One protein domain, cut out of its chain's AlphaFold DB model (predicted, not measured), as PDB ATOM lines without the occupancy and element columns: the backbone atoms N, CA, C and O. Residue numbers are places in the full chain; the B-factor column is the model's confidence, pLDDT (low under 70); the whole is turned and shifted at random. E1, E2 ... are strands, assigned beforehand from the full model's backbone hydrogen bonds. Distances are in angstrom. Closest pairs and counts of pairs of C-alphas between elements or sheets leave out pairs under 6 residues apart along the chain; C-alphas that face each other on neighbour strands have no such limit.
ATOM      1  N   LEU A 301     -15.961  -3.178   9.884       73.50
ATOM      2  CA  LEU A 301     -14.817  -2.590  10.563       73.50
ATOM      3  C   LEU A 301     -13.586  -2.820   9.682       73.50
ATOM      4  O   LEU A 301     -13.078  -3.937   9.613       73.50
ATOM      5  N   ASP A 302     -13.152  -1.795   8.947       57.66
ATOM      6  CA  ASP A 302     -11.886  -1.849   8.208       57.66
ATOM      7  C   ASP A 302     -10.703  -1.629   9.195       57.66
ATOM      8  O   ASP A 302     -10.892  -1.076  10.280       57.66
ATOM      9  N   GLY A 303      -9.509  -2.144   8.863       52.22
ATOM     10  CA  GLY A 303      -8.399  -2.450   9.793       52.22
ATOM     11  C   GLY A 303      -8.063  -1.435  10.907       52.22
ATOM     12  O   GLY A 303      -8.190  -0.226  10.737       52.22
ATOM     13  N   TYR A 304      -7.582  -1.963  12.046       60.09
ATOM     14  CA  TYR A 304      -7.305  -1.278  13.330       60.09
ATOM     15  C   TYR A 304      -8.523  -0.762  14.116       60.09
ATOM     16  O   TYR A 304      -8.360  -0.080  15.130       60.09
ATOM     17  N   THR A 305      -9.743  -1.116  13.716       72.69
ATOM     18  CA  THR A 305     -10.962  -0.791  14.470       72.69
ATOM     19  C   THR A 305     -11.502  -2.011  15.225       72.69
ATOM     20  O   THR A 305     -11.269  -3.161  14.849       72.69
ATOM     21  N   SER A 306     -12.199  -1.773  16.338       77.06
ATOM     22  CA  SER A 306     -12.853  -2.810  17.147       77.06
ATOM     23  C   SER A 306     -14.280  -2.399  17.482       77.06
ATOM     24  O   SER A 306     -14.536  -1.227  17.756       77.06
ATOM     25  N   ALA A 307     -15.191  -3.364  17.531       82.19
ATOM     26  CA  ALA A 307     -16.497  -3.180  18.145       82.19
ATOM     27  C   ALA A 307     -16.333  -3.262  19.664       82.19
ATOM     28  O   ALA A 307     -15.881  -4.281  20.178       82.19
ATOM     29  N   GLU A 308     -16.697  -2.202  20.378       79.06
ATOM     30  CA  GLU A 308     -16.728  -2.201  21.837       79.06
ATOM     31  C   GLU A 308     -18.147  -2.497  22.340       79.06
ATOM     32  O   GLU A 308     -19.107  -1.804  22.002       79.06
ATOM     33  N   PHE A 309     -18.276  -3.503  23.197       79.75
ATOM     34  CA  PHE A 309     -19.501  -3.850  23.904       79.75
ATOM     35  C   PHE A 309     -19.430  -3.351  25.354       79.75
ATOM     36  O   PHE A 309     -18.401  -3.460  26.027       79.75
ATOM     37  N   GLY A 310     -20.534  -2.788  25.855       69.56
ATOM     38  CA  GLY A 310     -20.620  -2.289  27.235       69.56
ATOM     39  C   GLY A 310     -19.856  -0.985  27.494       69.56
ATOM     40  O   GLY A 310     -19.308  -0.809  28.584       69.56
ATOM     41  N   GLY A 311     -19.786  -0.082  26.509       70.25
ATOM     42  CA  GLY A 311     -19.274   1.275  26.722       70.25
ATOM     43  C   GLY A 311     -20.009   1.971  27.879       70.25
ATOM     44  O   GLY A 311     -21.230   1.869  27.995       70.25
ATOM     45  N   GLY A 312     -19.264   2.638  28.766       65.75
ATOM     46  CA  GLY A 312     -19.800   3.304  29.965       65.75
ATOM     47  C   GLY A 312     -19.840   2.450  31.242       65.75
ATOM     48  O   GLY A 312     -20.107   2.984  32.316       65.75
ATOM     49  N   ILE A 313     -19.526   1.153  31.168       74.75
ATOM     50  CA  ILE A 313     -19.285   0.312  32.351       74.75
ATOM     51  C   ILE A 313     -17.803   0.428  32.734       74.75
ATOM     52  O   ILE A 313     -16.937   0.468  31.860       74.75
ATOM     53  N   LYS A 314     -17.483   0.482  34.036       76.62
ATOM     54  CA  LYS A 314     -16.089   0.476  34.507       76.62
ATOM     55  C   LYS A 314     -15.415  -0.833  34.080       76.62
ATOM     56  O   LYS A 314     -15.798  -1.901  34.543       76.62
ATOM     57  N   LYS A 315     -14.417  -0.739  33.206       77.75
ATOM     58  CA  LYS A 315     -13.631  -1.862  32.680       77.75
ATOM     59  C   LYS A 315     -12.244  -1.378  32.257       77.75
ATOM     60  O   LYS A 315     -11.997  -0.174  32.198       77.75
ATOM     61  N   GLY A 316     -11.330  -2.305  31.978       74.00
ATOM     62  CA  GLY A 316     -10.037  -1.958  31.378       74.00
ATOM     63  C   GLY A 316     -10.193  -1.338  29.982       74.00
ATOM     64  O   GLY A 316     -11.160  -1.634  29.288       74.00
ATOM     65  N   ILE A 317      -9.218  -0.528  29.552       78.62
ATOM     66  CA  ILE A 317      -9.255   0.276  28.307       78.62
ATOM     67  C   ILE A 317      -9.498  -0.505  27.000       78.62
ATOM     68  O   ILE A 317      -9.792   0.109  25.985       78.62
ATOM     69  N   HIS A 318      -9.362  -1.831  27.015       79.88
ATOM     70  CA  HIS A 318      -9.528  -2.706  25.846       79.88
ATOM     71  C   HIS A 318     -10.556  -3.818  26.084       79.88
ATOM     72  O   HIS A 318     -10.710  -4.721  25.266       79.88
ATOM     73  N   ASN A 319     -11.231  -3.809  27.234       81.44
ATOM     74  CA  ASN A 319     -12.094  -4.908  27.645       81.44
ATOM     75  C   ASN A 319     -13.474  -4.791  26.998       81.44
ATOM     76  O   ASN A 319     -14.020  -3.696  26.854       81.44
ATOM     77  N   GLY A 320     -14.064  -5.928  26.630       80.75
ATOM     78  CA  GLY A 320     -15.322  -5.962  25.885       80.75
ATOM     79  C   GLY A 320     -15.175  -5.540  24.423       80.75
ATOM     80  O   GLY A 320     -16.174  -5.215  23.792       80.75
ATOM     81  N   GLU A 321     -13.958  -5.512  23.884       84.94
ATOM     82  CA  GLU A 321     -13.728  -5.247  22.470       84.94
ATOM     83  C   GLU A 321     -13.613  -6.538  21.650       84.94
ATOM     84  O   GLU A 321     -13.046  -7.537  22.103       84.94
ATOM     85  N   ILE A 322     -14.114  -6.486  20.413       85.31
ATOM     86  CA  ILE A 322     -13.891  -7.488  19.367       85.31
ATOM     87  C   ILE A 322     -13.295  -6.776  18.150       85.31
ATOM     88  O   ILE A 322     -13.926  -5.877  17.592       85.31
ATOM     89  N   GLY A 323     -12.088  -7.148  17.730       82.56
ATOM     90  CA  GLY A 323     -11.385  -6.511  16.608       82.56
ATOM     91  C   GLY A 323     -10.522  -7.496  15.828       82.56
ATOM     92  O   GLY A 323     -10.221  -8.575  16.321       82.56
ATOM     93  N   TYR A 324     -10.128  -7.149  14.603       78.25
ATOM     94  CA  TYR A 324      -9.194  -7.957  13.812       78.25
ATOM     95  C   TYR A 324      -7.848  -7.248  13.731       78.25
ATOM     96  O   TYR A 324      -7.780  -6.084  13.334       78.25
ATOM     97  N   GLN A 325      -6.789  -7.963  14.101       77.81
ATOM     98  CA  GLN A 325      -5.412  -7.480  14.107       77.81
ATOM     99  C   GLN A 325      -5.176  -6.231  14.973       77.81
ATOM    100  O   GLN A 325      -4.324  -5.399  14.656       77.81
ATOM    101  N   LYS A 326      -5.947  -6.064  16.056       79.00
ATOM    102  CA  LYS A 326      -5.823  -4.895  16.942       79.00
ATOM    103  C   LYS A 326      -4.781  -5.131  18.034       79.00
ATOM    104  O   LYS A 326      -3.980  -4.246  18.321       79.00
ATOM    105  N   TYR A 327      -4.788  -6.325  18.618       79.94
ATOM    106  CA  TYR A 327      -3.905  -6.764  19.701       79.94
ATOM    107  C   TYR A 327      -3.059  -7.982  19.319       79.94
ATOM    108  O   TYR A 327      -2.024  -8.226  19.940       79.94
ATOM    109  N   SER A 328      -3.471  -8.734  18.299       79.44
ATOM    110  CA  SER A 328      -2.732  -9.876  17.754       79.44
ATOM    111  C   SER A 328      -2.669  -9.830  16.223       79.44
ATOM    112  O   SER A 328      -2.953  -8.804  15.616       79.44
ATOM    113  N   GLN A 329      -2.265 -10.925  15.569       80.38
ATOM    114  CA  GLN A 329      -2.366 -11.072  14.108       80.38
ATOM    115  C   GLN A 329      -3.713 -11.673  13.647       80.38
ATOM    116  O   GLN A 329      -3.902 -11.909  12.452       80.38
ATOM    117  N   GLY A 330      -4.645 -11.929  14.573       78.88
ATOM    118  CA  GLY A 330      -5.922 -12.594  14.309       78.88
ATOM    119  C   GLY A 330      -7.139 -11.826  14.823       78.88
ATOM    120  O   GLY A 330      -7.095 -10.614  15.015       78.88
ATOM    121  N   LEU A 331      -8.250 -12.543  15.012       80.56
ATOM    122  CA  LEU A 331      -9.434 -12.014  15.686       80.56
ATOM    123  C   LEU A 331      -9.156 -11.926  17.189       80.56
ATOM    124  O   LEU A 331      -8.939 -12.942  17.846       80.56
ATOM    125  N   ASP A 332      -9.210 -10.717  17.721       76.12
ATOM    126  CA  ASP A 332      -9.090 -10.428  19.137       76.12
ATOM    127  C   ASP A 332     -10.485 -10.363  19.763       76.12
ATOM    128  O   ASP A 332     -11.316  -9.552  19.355       76.12
ATOM    129  N   ILE A 333     -10.738 -11.205  20.767       85.06
ATOM    130  CA  ILE A 333     -11.927 -11.140  21.626       85.06
ATOM    131  C   ILE A 333     -11.423 -10.900  23.046       85.06
ATOM    132  O   ILE A 333     -10.788 -11.777  23.630       85.06
ATOM    133  N   VAL A 334     -11.678  -9.718  23.607       80.00
ATOM    134  CA  VAL A 334     -11.192  -9.359  24.945       80.00
ATOM    135  C   VAL A 334     -12.337  -9.437  25.950       80.00
ATOM    136  O   VAL A 334     -13.306  -8.682  25.858       80.00
ATOM    137  N   GLY A 335     -12.220 -10.334  26.935       79.50
ATOM    138  CA  GLY A 335     -13.224 -10.506  27.991       79.50
ATOM    139  C   GLY A 335     -13.559  -9.197  28.718       79.50
ATOM    140  O   GLY A 335     -12.691  -8.348  28.944       79.50
ATOM    141  N   ALA A 336     -14.829  -9.022  29.081       70.56
ATOM    142  CA  ALA A 336     -15.301  -7.847  29.807       70.56
ATOM    143  C   ALA A 336     -15.119  -8.058  31.319       70.56
ATOM    144  O   ALA A 336     -15.737  -8.945  31.889       70.56
ATOM    145  N   GLY A 337     -14.268  -7.247  31.948       75.06
ATOM    146  CA  GLY A 337     -14.001  -7.236  33.393       75.06
ATOM    147  C   GLY A 337     -13.181  -6.000  33.769       75.06
ATOM    148  O   GLY A 337     -12.661  -5.319  32.883       75.06
ATOM    149  N   ASP A 338     -13.053  -5.654  35.043       73.75
ATOM    150  CA  ASP A 338     -12.211  -4.542  35.511       73.75
ATOM    151  C   ASP A 338     -10.854  -5.008  36.063       73.75
ATOM    152  O   ASP A 338      -9.895  -4.233  36.042       73.75
ATOM    153  N   THR A 339     -10.720  -6.287  36.424       74.12
ATOM    154  CA  THR A 339      -9.434  -6.943  36.720       74.12
ATOM    155  C   THR A 339      -9.113  -8.055  35.718       74.12
ATOM    156  O   THR A 339      -9.959  -8.450  34.920       74.12
ATOM    157  N   ALA A 340      -7.877  -8.572  35.716       67.19
ATOM    158  CA  ALA A 340      -7.510  -9.722  34.881       67.19
ATOM    159  C   ALA A 340      -8.320 -10.987  35.228       67.19
ATOM    160  O   ALA A 340      -8.625 -11.769  34.334       67.19
ATOM    161  N   ASN A 341      -8.718 -11.134  36.496       69.94
ATOM    162  CA  ASN A 341      -9.489 -12.278  36.986       69.94
ATOM    163  C   ASN A 341     -10.972 -12.203  36.587       69.94
ATOM    164  O   ASN A 341     -11.635 -13.232  36.497       69.94
ATOM    165  N   ASP A 342     -11.473 -10.999  36.306       67.38
ATOM    166  CA  ASP A 342     -12.874 -10.765  35.941       67.38
ATOM    167  C   ASP A 342     -13.097 -10.771  34.422       67.38
ATOM    168  O   ASP A 342     -14.230 -10.673  33.956       67.38
ATOM    169  N   ARG A 343     -12.031 -10.896  33.618       71.38
ATOM    170  CA  ARG A 343     -12.140 -11.011  32.157       71.38
ATOM    171  C   ARG A 343     -12.610 -12.409  31.793       71.38
ATOM    172  O   ARG A 343     -11.814 -13.338  31.696       71.38
ATOM    173  N   GLN A 344     -13.900 -12.541  31.531       71.38
ATOM    174  CA  GLN A 344     -14.482 -13.806  31.098       71.38
ATOM    175  C   GLN A 344     -14.886 -13.740  29.624       71.38
ATOM    176  O   GLN A 344     -15.441 -12.746  29.153       71.38
ATOM    177  N   ILE A 345     -14.597 -14.818  28.896       79.81
ATOM    178  CA  ILE A 345     -15.185 -15.103  27.588       79.81
ATOM    179  C   ILE A 345     -16.043 -16.346  27.779       79.81
ATOM    180  O   ILE A 345     -15.522 -17.442  27.977       79.81
ATOM    181  N   THR A 346     -17.359 -16.170  27.726       75.06
ATOM    182  CA  THR A 346     -18.300 -17.283  27.853       75.06
ATOM    183  C   THR A 346     -18.787 -17.691  26.472       75.06
ATOM    184  O   THR A 346     -19.481 -16.929  25.800       75.06
ATOM    185  N   LEU A 347     -18.433 -18.903  26.048       79.25
ATOM    186  CA  LEU A 347     -18.908 -19.496  24.800       79.25
ATOM    187  C   LEU A 347     -20.122 -20.380  25.103       79.25
ATOM    188  O   LEU A 347     -19.989 -21.448  25.695       79.25
ATOM    189  N   TRP A 348     -21.313 -19.929  24.712       71.94
ATOM    190  CA  TRP A 348     -22.550 -20.694  24.878       71.94
ATOM    191  C   TRP A 348     -22.832 -21.553  23.645       71.94
ATOM    192  O   TRP A 348     -22.860 -21.045  22.525       71.94
ATOM    193  N   ALA A 349     -23.124 -22.837  23.853       72.25
ATOM    194  CA  ALA A 349     -23.653 -23.725  22.822       72.25
ATOM    195  C   ALA A 349     -25.011 -24.285  23.263       72.25
ATOM    196  O   ALA A 349     -25.097 -25.330  23.905       72.25
ATOM    197  N   ASN A 350     -26.091 -23.582  22.920       53.84
ATOM    198  CA  ASN A 350     -27.456 -24.034  23.200       53.84
ATOM    199  C   ASN A 350     -27.834 -25.199  22.268       53.84
ATOM    200  O   ASN A 350     -28.419 -24.988  21.209       53.84
ATOM    201  N   GLY A 351     -27.473 -26.424  22.658       65.12
ATOM    202  CA  GLY A 351     -27.794 -27.656  21.922       65.12
ATOM    203  C   GLY A 351     -26.750 -28.094  20.890       65.12
ATOM    204  O   GLY A 351     -27.033 -28.976  20.085       65.12
TER     205      GLY A 351
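AT A GLANCE: This is residues 301 to 351 of the 509 residues of an uncharacterized protein of Bacteroidetes bacterium (UniProt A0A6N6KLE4). The domain has little regular structure: a small three-stranded antiparallel sheet, E1 E2 E3, with loops of residues 309 to 320 and 334 to 343 beyond one end of it and a tail, residues 345 to 351, that runs off from the body. The 51 printed residues have no named helix, and the three strands hold 10 of them, class all strand. The whole is only just compact, close to loose, with a radius of gyration of the C-alphas of 11.7 A and spans of 33 by 27 by 18 A.

HOW THE PARTS SIT: E2, residues 321 to 324, is the inner strand of a meander, each strand the antiparallel neighbour of the one before. Its hairpin with E1, residues 306 to 308, has N 307 and O 322 within hydrogen-bond range at 2.8 A. Its hairpin with E3, residues 331 to 333, has N 332 and O 323 at 2.8 A. The edge strands E1 and E3 are apart.

IN THESE COORDINATES: E2 is 10.1 A long. E1 begins at C-alpha 306 (-12.853, -2.810, 17.147); E3 ends at C-alpha 333 (-11.927, -11.140, 21.626).

THE WHOLE: The farthest C-alphas, of Tyr 304 and Gly 351, are 34.5 A apart. The printed part has no cut. The link E1 to E2 is long. Mean pLDDT of the printed part is 74.7, with 10 residues under 70, among them 302 to 304.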